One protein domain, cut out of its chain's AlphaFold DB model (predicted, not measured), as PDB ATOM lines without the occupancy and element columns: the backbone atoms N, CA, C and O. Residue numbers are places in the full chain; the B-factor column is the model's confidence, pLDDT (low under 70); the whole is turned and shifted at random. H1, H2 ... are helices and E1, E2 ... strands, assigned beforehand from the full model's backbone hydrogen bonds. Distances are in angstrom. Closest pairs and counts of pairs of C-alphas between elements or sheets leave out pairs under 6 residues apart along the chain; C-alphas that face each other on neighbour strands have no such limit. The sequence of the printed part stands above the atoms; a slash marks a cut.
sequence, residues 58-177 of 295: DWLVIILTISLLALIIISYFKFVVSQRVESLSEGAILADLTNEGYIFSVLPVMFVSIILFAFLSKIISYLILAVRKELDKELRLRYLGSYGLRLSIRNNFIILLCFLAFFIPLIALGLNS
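This is residues 58 to 177 of the 295 residues of an uncharacterized protein of Microbulbifer sp. THAF38 (UniProt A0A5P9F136). Three long helices make a rod: H2 lies between H1 and H4, with H4 alongside it and H1 splaying away toward E1. Short H3 lies across one end; residues 89 to 94 stick out at the other. The 120 printed residues, with four named helices and one named strand in the order H1, E1, H2, H3, H4, are mostly helix and loose, radius of gyration of the C-alphas 18.8 A, spanning 64 by 25 by 18 A.

H1, residues 58 to 88, begins at C-alpha 58 (125.157, 275.781, 227.276) and measures 44.3 A. E1 is residues 92 to 97; H2, residues 99 to 127, 41.0 A; H3, residues 129 to 140. H4, residues 145 to 176, 46.9 A, ends at (94.674, 277.821, 201.063).

H2, the hub, touches H4 at a shallow tilt of 16 degrees, opposite ways; the closest C-alphas, Gly 101 and Gly 174, are 3.9 A apart. H1 touches H2 with residues 61 to 69 alone, C-alphas of Thr 65 and Ser 121 closest at 5.6 A, at 36 degrees, only just steep. H3 touches H4 only at the corner, C-alphas of Leu 139 and Gly 145 closest at 4.9 A. E1 pairs with no named strand. O i to N i+4 pairs are within hydrogen-bond range throughout H1 and H3, in 22 of 25 for H2 and 25 of 28 for H4.

The farthest C-alphas, Gly 91 and Leu 141, are 65.7 A apart. The printed part has no cut, and its four links are tight. pLDDT is under 70 at residues 81 to 82, 84 to 90 and 138 to 147.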
ATOM      1  N   ASP A  58     125.808 274.949 228.296       76.31
ATOM      2  CA  ASP A  58     125.157 275.781 227.276       76.31
ATOM      3  C   ASP A  58     125.161 275.080 225.914       76.31
ATOM      4  O   ASP A  58     124.135 275.022 225.243       76.31
ATOM      5  N   TRP A  59     126.273 274.436 225.546       80.44
ATOM      6  CA  TRP A  59     126.373 273.663 224.304       80.44
ATOM      7  C   TRP A  59     125.434 272.455 224.262       80.44
ATOM      8  O   TRP A  59     124.797 272.223 223.238       80.44
ATOM      9  N   LEU A  60     125.299 271.714 225.369       84.00
ATOM     10  CA  LEU A  60     124.371 270.581 225.451       84.00
ATOM     11  C   LEU A  60     122.921 271.061 225.278       84.00
ATOM     12  O   LEU A  60     122.165 270.480 224.504       84.00
ATOM     13  N   VAL A  61     122.544 272.142 225.972       82.50
ATOM     14  CA  VAL A  61     121.197 272.726 225.888       82.50
ATOM     15  C   VAL A  61     120.922 273.229 224.475       82.50
ATOM     16  O   VAL A  61     119.854 272.946 223.937       82.50
ATOM     17  N   ILE A  62     121.875 273.926 223.850       82.62
ATOM     18  CA  ILE A  62     121.742 274.415 222.473       82.62
ATOM     19  C   ILE A  62     121.534 273.242 221.511       82.62
ATOM     20  O   ILE A  62     120.555 273.254 220.767       82.62
ATOM     21  N   ILE A  63     122.378 272.204 221.559       88.06
ATOM     22  CA  ILE A  63     122.268 271.037 220.666       88.06
ATOM     23  C   ILE A  63     120.920 270.328 220.852       88.06
ATOM     24  O   ILE A  63     120.242 270.042 219.868       88.06
ATOM     25  N   LEU A  64     120.492 270.083 222.095       87.12
ATOM     26  CA  LEU A  64     119.195 269.454 222.370       87.12
ATOM     27  C   LEU A  64     118.023 270.305 221.868       87.12
ATOM     28  O   LEU A  64     117.074 269.768 221.297       87.12
ATOM     29  N   THR A  65     118.103 271.626 222.039       86.25
ATOM     30  CA  THR A  65     117.055 272.550 221.586       86.25
ATOM     31  C   THR A  65     116.969 272.577 220.060       86.25
ATOM     32  O   THR A  65     115.869 272.497 219.519       86.25
ATOM     33  N   ILE A  66     118.109 272.637 219.360       89.31
ATOM     34  CA  ILE A  66     118.158 272.597 217.890       89.31
ATOM     35  C   ILE A  66     117.601 271.266 217.375       89.31
ATOM     36  O   ILE A  66     116.767 271.274 216.474       89.31
ATOM     37  N   SER A  67     118.005 270.136 217.961       88.94
ATOM     38  CA  SER A  67     117.523 268.808 217.557       88.94
ATOM     39  C   SER A  67     116.010 268.664 217.724       88.94
ATOM     40  O   SER A  67     115.330 268.169 216.827       88.94
ATOM     41  N   LEU A  68     115.463 269.138 218.848       87.94
ATOM     42  CA  LEU A  68     114.023 269.097 219.098       87.94
ATOM     43  C   LEU A  68     113.259 270.032 218.154       87.94
ATOM     44  O   LEU A  68     112.230 269.643 217.605       87.94
ATOM     45  N   LEU A  69     113.782 271.238 217.915       88.25
ATOM     46  CA  LEU A  69     113.200 272.181 216.963       88.25
ATOM     47  C   LEU A  69     113.181 271.597 215.543       88.25
ATOM     48  O   LEU A  69     112.151 271.646 214.874       88.25
ATOM     49  N   ALA A  70     114.291 270.999 215.102       88.12
ATOM     50  CA  ALA A  70     114.387 270.349 213.801       88.12
ATOM     51  C   ALA A  70     113.356 269.222 213.665       88.12
ATOM     52  O   ALA A  70     112.674 269.137 212.646       88.12
ATOM     53  N   LEU A  71     113.178 268.400 214.705       90.75
ATOM     54  CA  LEU A  71     112.183 267.328 214.709       90.75
ATOM     55  C   LEU A  71     110.749 267.863 214.601       90.75
ATOM     56  O   LEU A  71     109.951 267.288 213.860       90.75
ATOM     57  N   ILE A  72     110.428 268.968 215.279       85.94
ATOM     58  CA  ILE A  72     109.109 269.613 215.195       85.94
ATOM     59  C   ILE A  72     108.872 270.159 213.784       85.94
ATOM     60  O   ILE A  72     107.828 269.886 213.196       85.94
ATOM     61  N   ILE A  73     109.849 270.867 213.213       84.94
ATOM     62  CA  ILE A  73     109.747 271.438 211.863       84.94
ATOM     63  C   ILE A  73     109.604 270.330 210.812       84.94
ATOM     64  O   ILE A  73     108.719 270.400 209.962       84.94
ATOM     65  N   ILE A  74     110.427 269.280 210.879       86.56
ATOM     66  CA  ILE A  74     110.353 268.142 209.950       86.56
ATOM     67  C   ILE A  74     109.001 267.438 210.074       86.56
ATOM     68  O   ILE A  74     108.382 267.132 209.057       86.56
ATOM     69  N   SER A  75     108.530 267.196 211.301       84.00
ATOM     70  CA  SER A  75     107.220 266.578 211.545       84.00
ATOM     71  C   SER A  75     106.087 267.427 210.976       84.00
ATOM     72  O   SER A  75     105.203 266.892 210.312       84.00
ATOM     73  N   TYR A  76     106.150 268.747 211.162       83.81
ATOM     74  CA  TYR A  76     105.181 269.687 210.608       83.81
ATOM     75  C   TYR A  76     105.164 269.655 209.075       83.81
ATOM     76  O   TYR A  76     104.107 269.450 208.485       83.81
ATOM     77  N   PHE A  77     106.324 269.774 208.417       79.19
ATOM     78  CA  PHE A  77     106.389 269.708 206.954       79.19
ATOM     79  C   PHE A  77     105.915 268.357 206.419       79.19
ATOM     80  O   PHE A  77     105.174 268.326 205.442       79.19
ATOM     81  N   LYS A  78     106.287 267.243 207.065       80.00
ATOM     82  CA  LYS A  78     105.783 265.916 206.687       80.00
ATOM     83  C   LYS A  78     104.268 265.833 206.818       80.00
ATOM     84  O   LYS A  78     103.624 265.346 205.900       80.00
ATOM     85  N   PHE A  79     103.706 266.328 207.919       80.44
ATOM     86  CA  PHE A  79     102.265 266.321 208.147       80.44
ATOM     87  C   PHE A  79     101.522 267.157 207.099       80.44
ATOM     88  O   PHE A  79     100.614 266.650 206.447       80.44
ATOM     89  N   VAL A  80     101.955 268.400 206.872       77.62
ATOM     90  CA  VAL A  80     101.341 269.309 205.892       77.62
ATOM     91  C   VAL A  80     101.443 268.751 204.476       77.62
ATOM     92  O   VAL A  80     100.458 268.756 203.746       77.62
ATOM     93  N   VAL A  81     102.612 268.239 204.081       67.00
ATOM     94  CA  VAL A  81     102.799 267.650 202.750       67.00
ATOM     95  C   VAL A  81     101.963 266.381 202.593       67.00
ATOM     96  O   VAL A  81     101.330 266.230 201.557       67.00
ATOM     97  N   SER A  82     101.906 265.503 203.599       68.50
ATOM     98  CA  SER A  82     101.125 264.257 203.537       68.50
ATOM     99  C   SER A  82      99.629 264.530 203.402       68.50
ATOM    100  O   SER A  82      99.009 264.035 202.468       68.50
ATOM    101  N   GLN A  83      99.075 265.378 204.277       70.75
ATOM    102  CA  GLN A  83      97.664 265.783 204.227       70.75
ATOM    103  C   GLN A  83      97.311 266.384 202.866       70.75
ATOM    104  O   GLN A  83      96.257 266.116 202.295       70.75
ATOM    105  N   ARG A  84      98.230 267.176 202.316       68.06
ATOM    106  CA  ARG A  84      98.004 267.866 201.058       68.06
ATOM    107  C   ARG A  84      98.108 266.947 199.850       68.06
ATOM    108  O   ARG A  84      97.264 267.045 198.969       68.06
ATOM    109  N   VAL A  85      99.102 266.057 199.817       59.62
ATOM    110  CA  VAL A  85      99.218 265.037 198.768       59.62
ATOM    111  C   VAL A  85      97.948 264.196 198.752       59.62
ATOM    112  O   VAL A  85      97.340 264.098 197.702       59.62
ATOM    113  N   GLU A  86      97.468 263.701 199.891       63.22
ATOM    114  CA  GLU A  86      96.215 262.937 199.933       63.22
ATOM    115  C   GLU A  86      95.015 263.765 199.446       63.22
ATOM    116  O   GLU A  86      94.312 263.330 198.541       63.22
ATOM    117  N   SER A  87      94.839 264.996 199.940       63.16
ATOM    118  CA  SER A  87      93.687 265.841 199.577       63.16
ATOM    119  C   SER A  87      93.663 266.341 198.125       63.16
ATOM    120  O   SER A  87      92.598 266.685 197.619       63.16
ATOM    121  N   LEU A  88      94.823 266.422 197.462       65.50
ATOM    122  CA  LEU A  88      94.954 266.971 196.108       65.50
ATOM    123  C   LEU A  88      95.281 265.904 195.050       65.50
ATOM    124  O   LEU A  88      95.338 266.248 193.876       65.50
ATOM    125  N   SER A  89      95.560 264.647 195.426       54.06
ATOM    126  CA  SER A  89      96.183 263.655 194.523       54.06
ATOM    127  C   SER A  89      95.246 262.865 193.617       54.06
ATOM    128  O   SER A  89      95.757 262.229 192.693       54.06
ATOM    129  N   GLU A  90      93.926 262.881 193.809       67.94
ATOM    130  CA  GLU A  90      93.037 262.129 192.917       67.94
ATOM    131  C   GLU A  90      93.066 262.730 191.498       67.94
ATOM    132  O   GLU A  90      92.417 263.725 191.193       67.94
ATOM    133  N   GLY A  91      93.891 262.146 190.623       72.94
ATOM    134  CA  GLY A  91      94.029 262.551 189.221       72.94
ATOM    135  C   GLY A  91      94.876 263.805 188.958       72.94
ATOM    136  O   GLY A  91      94.918 264.271 187.816       72.94
ATOM    137  N   ALA A  92      95.570 264.358 189.959       84.12
ATOM    138  CA  ALA A  92      96.408 265.541 189.756       84.12
ATOM    139  C   ALA A  92      97.701 265.220 188.986       84.12
ATOM    140  O   ALA A  92      98.514 264.384 189.377       84.12
ATOM    141  N   ILE A  93      97.910 265.948 187.892       87.44
ATOM    142  CA  ILE A  93      99.120 265.931 187.065       87.44
ATOM    143  C   ILE A  93     100.193 266.838 187.680       87.44
ATOM    144  O   ILE A  93     101.383 266.520 187.636       87.44
ATOM    145  N   LEU A  94      99.777 267.969 188.248       86.00
ATOM    146  CA  LEU A  94     100.629 268.922 188.955       86.00
ATOM    147  C   LEU A  94      99.831 269.488 190.129       86.00
ATOM    148  O   LEU A  94      98.706 269.922 189.938       86.00
ATOM    149  N   ALA A  95     100.396 269.501 191.332       85.44
ATOM    150  CA  ALA A  95      99.766 270.120 192.497       85.44
ATOM    151  C   ALA A  95     100.829 270.816 193.348       85.44
ATOM    152  O   ALA A  95     101.833 270.197 193.730       85.44
ATOM    153  N   ASP A  96     100.630 272.103 193.635       84.25
ATOM    154  CA  ASP A  96     101.562 272.866 194.461       84.25
ATOM    155  C   ASP A  96     100.938 274.124 195.109       84.25
ATOM    156  O   ASP A  96      99.763 274.436 194.921       84.25
ATOM    157  N   LEU A  97     101.680 274.780 196.011       83.25
ATOM    158  CA  LEU A  97     101.313 276.092 196.574       83.25
ATOM    159  C   LEU A  97     101.664 277.190 195.575       83.25
ATOM    160  O   LEU A  97     102.631 277.050 194.828       83.25
ATOM    161  N   THR A  98     100.923 278.295 195.621       85.06
ATOM    162  CA  THR A  98     101.326 279.515 194.914       85.06
ATOM    163  C   THR A  98     102.569 280.143 195.545       85.06
ATOM    164  O   THR A  98     102.944 279.787 196.664       85.06
ATOM    165  N   ASN A  99     103.228 281.079 194.857       82.88
ATOM    166  CA  ASN A  99     104.355 281.823 195.436       82.88
ATOM    167  C   ASN A  99     103.937 282.535 196.728       82.88
ATOM    168  O   ASN A  99     104.628 282.463 197.746       82.88
ATOM    169  N   GLU A 100     102.764 283.159 196.710       85.62
ATOM    170  CA  GLU A 100     102.132 283.760 197.874       85.62
ATOM    171  C   GLU A 100     101.865 282.690 198.938       85.62
ATOM    172  O   GLU A 100     102.268 282.850 200.090       85.62
ATOM    173  N   GLY A 101     101.286 281.551 198.552       86.12
ATOM    174  CA  GLY A 101     101.046 280.423 199.448       86.12
ATOM    175  C   GLY A 101     102.316 279.925 200.144       86.12
ATOM    176  O   GLY A 101     102.310 279.667 201.350       86.12
ATOM    177  N   TYR A 102     103.443 279.870 199.433       83.88
ATOM    178  CA  TYR A 102     104.754 279.552 200.001       83.88
ATOM    179  C   TYR A 102     105.241 280.621 200.984       83.88
ATOM    180  O   TYR A 102     105.690 280.280 202.077       83.88
ATOM    181  N   ILE A 103     105.133 281.906 200.643       87.81
ATOM    182  CA  ILE A 103     105.543 283.001 201.536       87.81
ATOM    183  C   ILE A 103     104.745 282.943 202.843       87.81
ATOM    184  O   ILE A 103     105.332 282.937 203.928       87.81
ATOM    185  N   PHE A 104     103.420 282.839 202.748       89.38
ATOM    186  CA  PHE A 104     102.525 282.840 203.904       89.38
ATOM    187  C   PHE A 104     102.536 281.522 204.690       89.38
ATOM    188  O   PHE A 104     102.205 281.528 205.871       89.38
ATOM    189  N   SER A 105     102.978 280.405 204.108       85.62
ATOM    190  CA  SER A 105     103.178 279.154 204.859       85.62
ATOM    191  C   SER A 105     104.560 279.059 205.519       85.62
ATOM    192  O   SER A 105     104.666 278.538 206.624       85.62
ATOM    193  N   VAL A 106     105.626 279.582 204.898       86.19
ATOM    194  CA  VAL A 106     107.007 279.425 205.395       86.19
ATOM    195  C   VAL A 106     107.410 280.536 206.363       86.19
ATOM    196  O   VAL A 106     107.989 280.259 207.416       86.19
ATOM    197  N   LEU A 107     107.123 281.798 206.035       88.69
ATOM    198  CA  LEU A 107     107.604 282.937 206.818       88.69
ATOM    199  C   LEU A 107     107.043 282.937 208.257       88.69
ATOM    200  O   LEU A 107     107.839 283.043 209.195       88.69
ATOM    201  N   PRO A 108     105.730 282.729 208.485       89.69
ATOM    202  CA  PRO A 108     105.180 282.525 209.827       89.69
ATOM    203  C   PRO A 108     105.840 281.401 210.626       89.69
ATOM    204  O   PRO A 108     106.130 281.571 211.812       89.69
ATOM    205  N   VAL A 109     106.127 280.264 209.982       87.62
ATOM    206  CA  VAL A 109     106.775 279.118 210.633       87.62
ATOM    207  C   VAL A 109     108.172 279.497 211.123       87.62
ATOM    208  O   VAL A 109     108.554 279.096 212.224       87.62
ATOM    209  N   MET A 110     108.916 280.324 210.379       87.75
ATOM    210  CA  MET A 110     110.217 280.829 210.835       87.75
ATOM    211  C   MET A 110     110.095 281.684 212.103       87.75
ATOM    212  O   MET A 110     110.860 281.481 213.047       87.75
ATOM    213  N   PHE A 111     109.113 282.588 212.174       88.31
ATOM    214  CA  PHE A 111     108.892 283.413 213.369       88.31
ATOM    215  C   PHE A 111     108.481 282.581 214.589       88.31
ATOM    216  O   PHE A 111     109.045 282.751 215.673       88.31
ATOM    217  N   VAL A 112     107.556 281.632 214.411       89.19
ATOM    218  CA  VAL A 112     107.138 280.710 215.480       89.19
ATOM    219  C   VAL A 112     108.317 279.858 215.960       89.19
ATOM    220  O   VAL A 112     108.472 279.648 217.163       89.19
ATOM    221  N   SER A 113     109.199 279.432 215.051       89.50
ATOM    222  CA  SER A 113     110.370 278.606 215.374       89.50
ATOM    223  C   SER A 113     111.362 279.307 216.306       89.50
ATOM    224  O   SER A 113     111.917 278.663 217.194       89.50
ATOM    225  N   ILE A 114     111.561 280.623 216.164       88.19
ATOM    226  CA  ILE A 114     112.461 281.401 217.035       88.19
ATOM    227  C   ILE A 114     111.945 281.418 218.481       88.19
ATOM    228  O   ILE A 114     112.707 281.229 219.432       88.19
ATOM    229  N   ILE A 115     110.641 281.616 218.668       88.38
ATOM    230  CA  ILE A 115     110.039 281.666 220.008       88.38
ATOM    231  C   ILE A 115     109.953 280.274 220.609       88.38
ATOM    232  O   ILE A 115     110.241 280.091 221.793       88.38
ATOM    233  N   LEU A 116     109.625 279.280 219.786       89.88
ATOM    234  CA  LEU A 116     109.641 277.886 220.192       89.88
ATOM    235  C   LEU A 116     111.043 277.465 220.646       89.88
ATOM    236  O   LEU A 116     111.168 276.831 221.688       89.88
ATOM    237  N   PHE A 117     112.099 277.890 219.948       89.75
ATOM    238  CA  PHE A 117     113.481 277.685 220.378       89.75
ATOM    239  C   PHE A 117     113.744 278.293 221.762       89.75
ATOM    240  O   PHE A 117     114.248 277.610 222.656       89.75
ATOM    241  N   ALA A 118     113.362 279.557 221.977       87.44
ATOM    242  CA  ALA A 118     113.535 280.221 223.268       87.44
ATOM    243  C   ALA A 118     112.760 279.515 224.395       87.44
ATOM    244  O   ALA A 118     113.267 279.375 225.509       87.44
ATOM    245  N   PHE A 119     111.547 279.040 224.114       88.06
ATOM    246  CA  PHE A 119     110.721 278.295 225.059       88.06
ATOM    247  C   PHE A 119     111.321 276.922 225.398       88.06
ATOM    248  O   PHE A 119     111.523 276.609 226.574       88.06
ATOM    249  N   LEU A 120     111.676 276.135 224.380       89.94
ATOM    250  CA  LEU A 120     112.277 274.809 224.536       89.94
ATOM    251  C   LEU A 120     113.621 274.873 225.260       89.94
ATOM    252  O   LEU A 120     113.862 274.063 226.151       89.94
ATOM    253  N   SER A 121     114.454 275.871 224.955       87.12
ATOM    254  CA  SER A 121     115.720 276.095 225.656       87.12
ATOM    255  C   SER A 121     115.497 276.256 227.164       87.12
ATOM    256  O   SER A 121     116.157 275.588 227.959       87.12
ATOM    257  N   LYS A 122     114.502 277.056 227.579       85.25
ATOM    258  CA  LYS A 122     114.162 277.231 229.001       85.25
ATOM    259  C   LYS A 122     113.595 275.962 229.639       85.25
ATOM    260  O   LYS A 122     113.930 275.681 230.791       85.25
ATOM    261  N   ILE A 123     112.785 275.185 228.915       86.75
ATOM    262  CA  ILE A 123     112.284 273.887 229.397       86.75
ATOM    263  C   ILE A 123     113.437 272.909 229.613       86.75
ATOM    264  O   ILE A 123     113.543 272.319 230.685       86.75
ATOM    265  N   ILE A 124     114.326 272.757 228.631       86.94
ATOM    266  CA  ILE A 124     115.467 271.839 228.713       86.94
ATOM    267  C   ILE A 124     116.387 272.249 229.869       86.94
ATOM    268  O   ILE A 124     116.766 271.401 230.680       86.94
ATOM    269  N   SER A 125     116.671 273.546 230.024       84.31
ATOM    270  CA  SER A 125     117.423 274.066 231.173       84.31
ATOM    271  C   SER A 125     116.755 273.775 232.520       84.31
ATOM    272  O   SER A 125     117.454 273.583 233.513       84.31
ATOM    273  N   TYR A 126     115.421 273.737 232.576       82.44
ATOM    274  CA  TYR A 126     114.676 273.396 233.789       82.44
ATOM    275  C   TYR A 126     114.680 271.889 234.088       82.44
ATOM    276  O   TYR A 126     114.780 271.502 235.255       82.44
ATOM    277  N   LEU A 127     114.576 271.048 233.053       84.62
ATOM    278  CA  LEU A 127     114.521 269.588 233.172       84.62
ATOM    279  C   LEU A 127     115.876 268.977 233.552       84.62
ATOM    280  O   LEU A 127     115.928 268.042 234.349       84.62
ATOM    281  N   ILE A 128     116.984 269.507 233.025       85.50
ATOM    282  CA  ILE A 128     118.315 268.985 233.344       85.50
ATOM    283  C   ILE A 128     118.759 269.530 234.706       85.50
ATOM    284  O   ILE A 128     119.197 270.673 234.831       85.50
ATOM    285  N   LEU A 129     118.704 268.682 235.739       81.38
ATOM    286  CA  LEU A 129     119.039 269.046 237.124       81.38
ATOM    287  C   LEU A 129     120.419 269.706 237.274       81.38
ATOM    288  O   LEU A 129     120.559 270.637 238.065       81.38
ATOM    289  N   ALA A 130     121.431 269.245 236.532       80.62
ATOM    290  CA  ALA A 130     122.775 269.827 236.562       80.62
ATOM    291  C   ALA A 130     122.792 271.273 236.032       80.62
ATOM    292  O   ALA A 130     123.387 272.147 236.656       80.62
ATOM    293  N   VAL A 131     122.073 271.532 234.936       79.75
ATOM    294  CA  VAL A 131     121.934 272.860 234.316       79.75
ATOM    295  C   VAL A 131     121.155 273.794 235.227       79.75
ATOM    296  O   VAL A 131     121.587 274.911 235.491       79.75
ATOM    297  N   ARG A 132     120.037 273.308 235.772       78.81
ATOM    298  CA  ARG A 132     119.201 274.057 236.706       78.81
ATOM    299  C   ARG A 132     119.964 274.470 237.959       78.81
ATOM    300  O   ARG A 132     119.853 275.616 238.374       78.81
ATOM    301  N   LYS A 133     120.750 273.567 238.556       78.31
ATOM    302  CA  LYS A 133     121.569 273.879 239.739       78.31
ATOM    303  C   LYS A 133     122.612 274.956 239.443       78.31
ATOM    304  O   LYS A 133     122.859 275.789 240.308       78.31
ATOM    305  N   GLU A 134     123.206 274.945 238.254       78.44
ATOM    306  CA  GLU A 134     124.198 275.949 237.857       78.44
ATOM    307  C   GLU A 134     123.542 277.313 237.581       78.44
ATOM    308  O   GLU A 134     123.984 278.326 238.118       78.44
ATOM    309  N   LEU A 135     122.404 277.330 236.877       73.62
ATOM    310  CA  LEU A 135     121.578 278.530 236.686       73.62
ATOM    311  C   LEU A 135     121.066 279.104 238.010       73.62
ATOM    312  O   LEU A 135     121.078 280.315 238.198       73.62
ATOM    313  N   ASP A 136     120.640 278.260 238.952       72.62
ATOM    314  CA  ASP A 136     120.181 278.703 240.271       72.62
ATOM    315  C   ASP A 136     121.326 279.337 241.082       72.62
ATOM    316  O   ASP A 136     121.079 280.274 241.840       72.62
ATOM    317  N   LYS A 137     122.582 278.888 240.919       72.75
ATOM    318  CA  LYS A 137     123.751 279.555 241.528       72.75
ATOM    319  C   LYS A 137     123.975 280.944 240.927       72.75
ATOM    320  O   LYS A 137     124.196 281.896 241.674       72.75
ATOM    321  N   GLU A 138     123.866 281.074 239.606       66.88
ATOM    322  CA  GLU A 138     123.980 282.364 238.911       66.88
ATOM    323  C   GLU A 138     122.820 283.317 239.243       66.88
ATOM    324  O   GLU A 138     123.023 284.522 239.394       66.88
ATOM    325  N   LEU A 139     121.602 282.794 239.408       64.00
ATOM    326  CA  LEU A 139     120.396 283.565 239.727       64.00
ATOM    327  C   LEU A 139     120.285 283.931 241.212       64.00
ATOM    328  O   LEU A 139     119.702 284.967 241.534       64.00
ATOM    329  N   ARG A 140     120.871 283.143 242.126       59.81
ATOM    330  CA  ARG A 140     121.010 283.512 243.550       59.81
ATOM    331  C   ARG A 140     121.852 284.773 243.737       59.81
ATOM    332  O   ARG A 140     121.550 285.556 244.628       59.81
ATOM    333  N   LEU A 141     122.832 285.023 242.862       56.53
ATOM    334  CA  LEU A 141     123.586 286.286 242.838       56.53
ATOM    335  C   LEU A 141     122.731 287.495 242.407       56.53
ATOM    336  O   LEU A 141     123.172 288.629 242.567       56.53
ATOM    337  N   ARG A 142     121.527 287.270 241.858       56.69
ATOM    338  CA  ARG A 142     120.588 288.301 241.381       56.69
ATOM    339  C   ARG A 142     119.253 288.322 242.146       56.69
ATOM    340  O   ARG A 142     118.277 288.832 241.611       56.69
ATOM    341  N   TYR A 143     119.184 287.743 243.349       54.06
ATOM    342  CA  TYR A 143     117.997 287.716 244.233       54.06
ATOM    343  C   TYR A 143     116.715 287.043 243.684       54.06
ATOM    344  O   TYR A 143     115.725 286.949 244.400       54.06
ATOM    345  N   LEU A 144     116.716 286.501 242.459       55.72
ATOM    346  CA  LEU A 144     115.507 285.967 241.799       55.72
ATOM    347  C   LEU A 144     115.352 284.437 241.877       55.72
ATOM    348  O   LEU A 144     114.253 283.917 241.667       55.72
ATOM    349  N   GLY A 145     116.434 283.712 242.187       59.00
ATOM    350  CA  GLY A 145     116.438 282.258 242.394       59.00
ATOM    351  C   GLY A 145     115.659 281.444 241.343       59.00
ATOM    352  O   GLY A 145     115.529 281.828 240.181       59.00
ATOM    353  N   SER A 146     115.095 280.310 241.771       61.19
ATOM    354  CA  SER A 146     114.314 279.404 240.910       61.19
ATOM    355  C   SER A 146     112.917 279.938 240.545       61.19
ATOM    356  O   SER A 146     112.289 279.448 239.600       61.19
ATOM    357  N   TYR A 147     112.438 280.964 241.258       65.69
ATOM    358  CA  TYR A 147     111.180 281.653 240.968       65.69
ATOM    359  C   TYR A 147     111.267 282.429 239.645       65.69
ATOM    360  O   TYR A 147     110.348 282.358 238.827       65.69
ATOM    361  N   GLY A 148     112.417 283.058 239.365       71.62
ATOM    362  CA  GLY A 148     112.670 283.764 238.107       71.62
ATOM    363  C   GLY A 148     112.614 282.863 236.867       71.62
ATOM    364  O   GLY A 148     112.063 283.259 235.839       71.62
ATOM    365  N   LEU A 149     113.108 281.621 236.957       73.69
ATOM    366  CA  LEU A 149     113.071 280.675 235.834       73.69
ATOM    367  C   LEU A 149     111.641 280.200 235.531       73.69
ATOM    368  O   LEU A 149     111.242 280.160 234.368       73.69
ATOM    369  N   ARG A 150     110.843 279.898 236.567       78.88
ATOM    370  CA  ARG A 150     109.425 279.528 236.403       78.88
ATOM    371  C   ARG A 150     108.605 280.671 235.807       78.88
ATOM    372  O   ARG A 150     107.814 280.436 234.896       78.88
ATOM    373  N   LEU A 151     108.824 281.897 236.280       81.00
ATOM    374  CA  LEU A 151     108.167 283.086 235.740       81.00
ATOM    375  C   LEU A 151     108.561 283.328 234.274       81.00
ATOM    376  O   LEU A 151     107.695 283.596 233.445       81.00
ATOM    377  N   SER A 152     109.841 283.153 233.928       81.06
ATOM    378  CA  SER A 152     110.323 283.263 232.546       81.06
ATOM    379  C   SER A 152     109.707 282.209 231.621       81.06
ATOM    380  O   SER A 152     109.312 282.555 230.510       81.06
ATOM    381  N   ILE A 153     109.568 280.955 232.070       84.88
ATOM    382  CA  ILE A 153     108.878 279.907 231.299       84.88
ATOM    383  C   ILE A 153     107.413 280.289 231.079       84.88
ATOM    384  O   ILE A 153     106.929 280.202 229.953       84.88
ATOM    385  N   ARG A 154     106.717 280.759 232.126       87.00
ATOM    386  CA  ARG A 154     105.317 281.199 232.025       87.00
ATOM    387  C   ARG A 154     105.153 282.343 231.022       87.00
ATOM    388  O   ARG A 154     104.265 282.283 230.181       87.00
ATOM    389  N   ASN A 155     106.023 283.349 231.075       87.19
ATOM    390  CA  ASN A 155     105.966 284.486 230.156       87.19
ATOM    391  C   ASN A 155     106.263 284.057 228.710       87.19
ATOM    392  O   ASN A 155     105.526 284.437 227.806       87.19
ATOM    393  N   ASN A 156     107.275 283.209 228.489       87.19
ATOM    394  CA  ASN A 156     107.574 282.675 227.157       87.19
ATOM    395  C   ASN A 156     106.436 281.807 226.609       87.19
ATOM    396  O   ASN A 156     106.187 281.834 225.410       87.19
ATOM    397  N   PHE A 157     105.734 281.065 227.468       88.81
ATOM    398  CA  PHE A 157     104.560 280.296 227.065       88.81
ATOM    399  C   PHE A 157     103.411 281.204 226.613       88.81
ATOM    400  O   PHE A 157     102.828 280.966 225.560       88.81
ATOM    401  N   ILE A 158     103.119 282.273 227.361       91.88
ATOM    402  CA  ILE A 158     102.096 283.257 226.975       91.88
ATOM    403  C   ILE A 158     102.466 283.911 225.636       91.88
ATOM    404  O   ILE A 158     101.632 283.973 224.738       91.88
ATOM    405  N   ILE A 159     103.728 284.323 225.467       90.06
ATOM    406  CA  ILE A 159     104.227 284.885 224.203       90.06
ATOM    407  C   ILE A 159     104.067 283.873 223.062       90.06
ATOM    408  O   ILE A 159     103.571 284.234 221.998       90.06
ATOM    409  N   LEU A 160     104.433 282.605 223.281       90.81
ATOM    410  CA  LEU A 160     104.264 281.544 222.290       90.81
ATOM    411  C   LEU A 160     102.795 281.382 221.884       90.81
ATOM    412  O   LEU A 160     102.513 281.316 220.692       90.81
ATOM    413  N   LEU A 161     101.861 281.369 222.840       91.69
ATOM    414  CA  LEU A 161     100.429 281.282 222.544       91.69
ATOM    415  C   LEU A 161      99.932 282.478 221.726       91.69
ATOM    416  O   LEU A 161      99.213 282.279 220.750       91.69
ATOM    417  N   CYS A 162     100.342 283.702 222.070       92.44
ATOM    418  CA  CYS A 162      99.990 284.897 221.298       92.44
ATOM    419  C   CYS A 162     100.524 284.825 219.861       92.44
ATOM    420  O   CYS A 162      99.803 285.138 218.915       92.44
ATOM    421  N   PHE A 163     101.768 284.375 219.685       92.06
ATOM    422  CA  PHE A 163     102.357 284.202 218.360       92.06
ATOM    423  C   PHE A 163     101.653 283.107 217.565       92.06
ATOM    424  O   PHE A 163     101.332 283.321 216.404       92.06
ATOM    425  N   LEU A 164     101.358 281.960 218.176       90.06
ATOM    426  CA  LEU A 164     100.599 280.897 217.519       90.06
ATOM    427  C   LEU A 164      99.214 281.390 217.089       90.06
ATOM    428  O   LEU A 164      98.833 281.176 215.944       90.06
ATOM    429  N   ALA A 165      98.496 282.113 217.951       91.69
ATOM    430  CA  ALA A 165      97.183 282.666 217.622       91.69
ATOM    431  C   ALA A 165      97.222 283.639 216.429       91.69
ATOM    432  O   ALA A 165      96.281 283.673 215.641       91.69
ATOM    433  N   PHE A 166      98.309 284.400 216.270       92.56
ATOM    434  CA  PHE A 166      98.482 285.330 215.153       92.56
ATOM    435  C   PHE A 166      98.976 284.649 213.866       92.56
ATOM    436  O   PHE A 166      98.493 284.940 212.774       92.56
ATOM    437  N   PHE A 167      99.937 283.730 213.977       92.25
ATOM    438  CA  PHE A 167     100.611 283.129 212.826       92.25
ATOM    439  C   PHE A 167      99.903 281.889 212.267       92.25
ATOM    440  O   PHE A 167     100.028 281.636 211.072       92.25
ATOM    441  N   ILE A 168      99.128 281.142 213.063       88.88
ATOM    442  CA  ILE A 168      98.343 279.999 212.560       88.88
ATOM    443  C   ILE A 168      97.348 280.428 211.463       88.88
ATOM    444  O   ILE A 168      97.342 279.782 210.415       88.88
ATOM    445  N   PRO A 169      96.562 281.514 211.619       90.56
ATOM    446  CA  PRO A 169      95.699 282.006 210.544       90.56
ATOM    447  C   PRO A 169      96.468 282.365 209.268       90.56
ATOM    448  O   PRO A 169      96.020 282.035 208.176       90.56
ATOM    449  N   LEU A 170      97.648 282.983 209.391       90.94
ATOM    450  CA  LEU A 170      98.489 283.324 208.236       90.94
ATOM    451  C   LEU A 170      98.991 282.076 207.503       90.94
ATOM    452  O   LEU A 170      98.951 282.026 206.276       90.94
ATOM    453  N   ILE A 171      99.402 281.051 208.252       89.06
ATOM    454  CA  ILE A 171      99.783 279.750 207.694       89.06
ATOM    455  C   ILE A 171      98.595 279.120 206.968       89.06
ATOM    456  O   ILE A 171      98.755 278.642 205.849       89.06
ATOM    457  N   ALA A 172      97.408 279.129 207.580       86.75
ATOM    458  CA  ALA A 172      96.199 278.575 206.977       86.75
ATOM    459  C   ALA A 172      95.828 279.300 205.672       86.75
ATOM    460  O   ALA A 172      95.536 278.638 204.680       86.75
ATOM    461  N   LEU A 173      95.926 280.635 205.639       89.38
ATOM    462  CA  LEU A 173      95.752 281.431 204.418       89.38
ATOM    463  C   LEU A 173      96.769 281.047 203.338       89.38
ATOM    464  O   LEU A 173      96.398 280.854 202.183       89.38
ATOM    465  N   GLY A 174      98.040 280.873 203.712       88.62
ATOM    466  CA  GLY A 174      99.079 280.424 202.787       88.62
ATOM    467  C   GLY A 174      98.789 279.037 202.210       88.62
ATOM    468  O   GLY A 174      98.879 278.839 201.002       88.62
ATOM    469  N   LEU A 175      98.374 278.088 203.053       86.12
ATOM    470  CA  LEU A 175      98.008 276.734 202.624       86.12
ATOM    471  C   LEU A 175      96.762 276.704 201.730       86.12
ATOM    472  O   LEU A 175      96.653 275.817 200.879       86.12
ATOM    473  N   ASN A 176      95.857 277.670 201.901       87.75
ATOM    474  CA  ASN A 176      94.674 277.821 201.063       87.75
ATOM    475  C   ASN A 176      95.010 278.336 199.658       87.75
ATOM    476  O   ASN A 176      94.196 278.159 198.760       87.75
ATOM    477  N   SER A 177      96.190 278.926 199.432       89.50
ATOM    478  CA  SER A 177      96.576 279.401 198.104       89.50
ATOM    479  C   SER A 177      97.339 278.340 197.316       89.50
ATOM    480  O   SER A 177      98.473 277.975 197.642       89.50
TER     481      SER A 177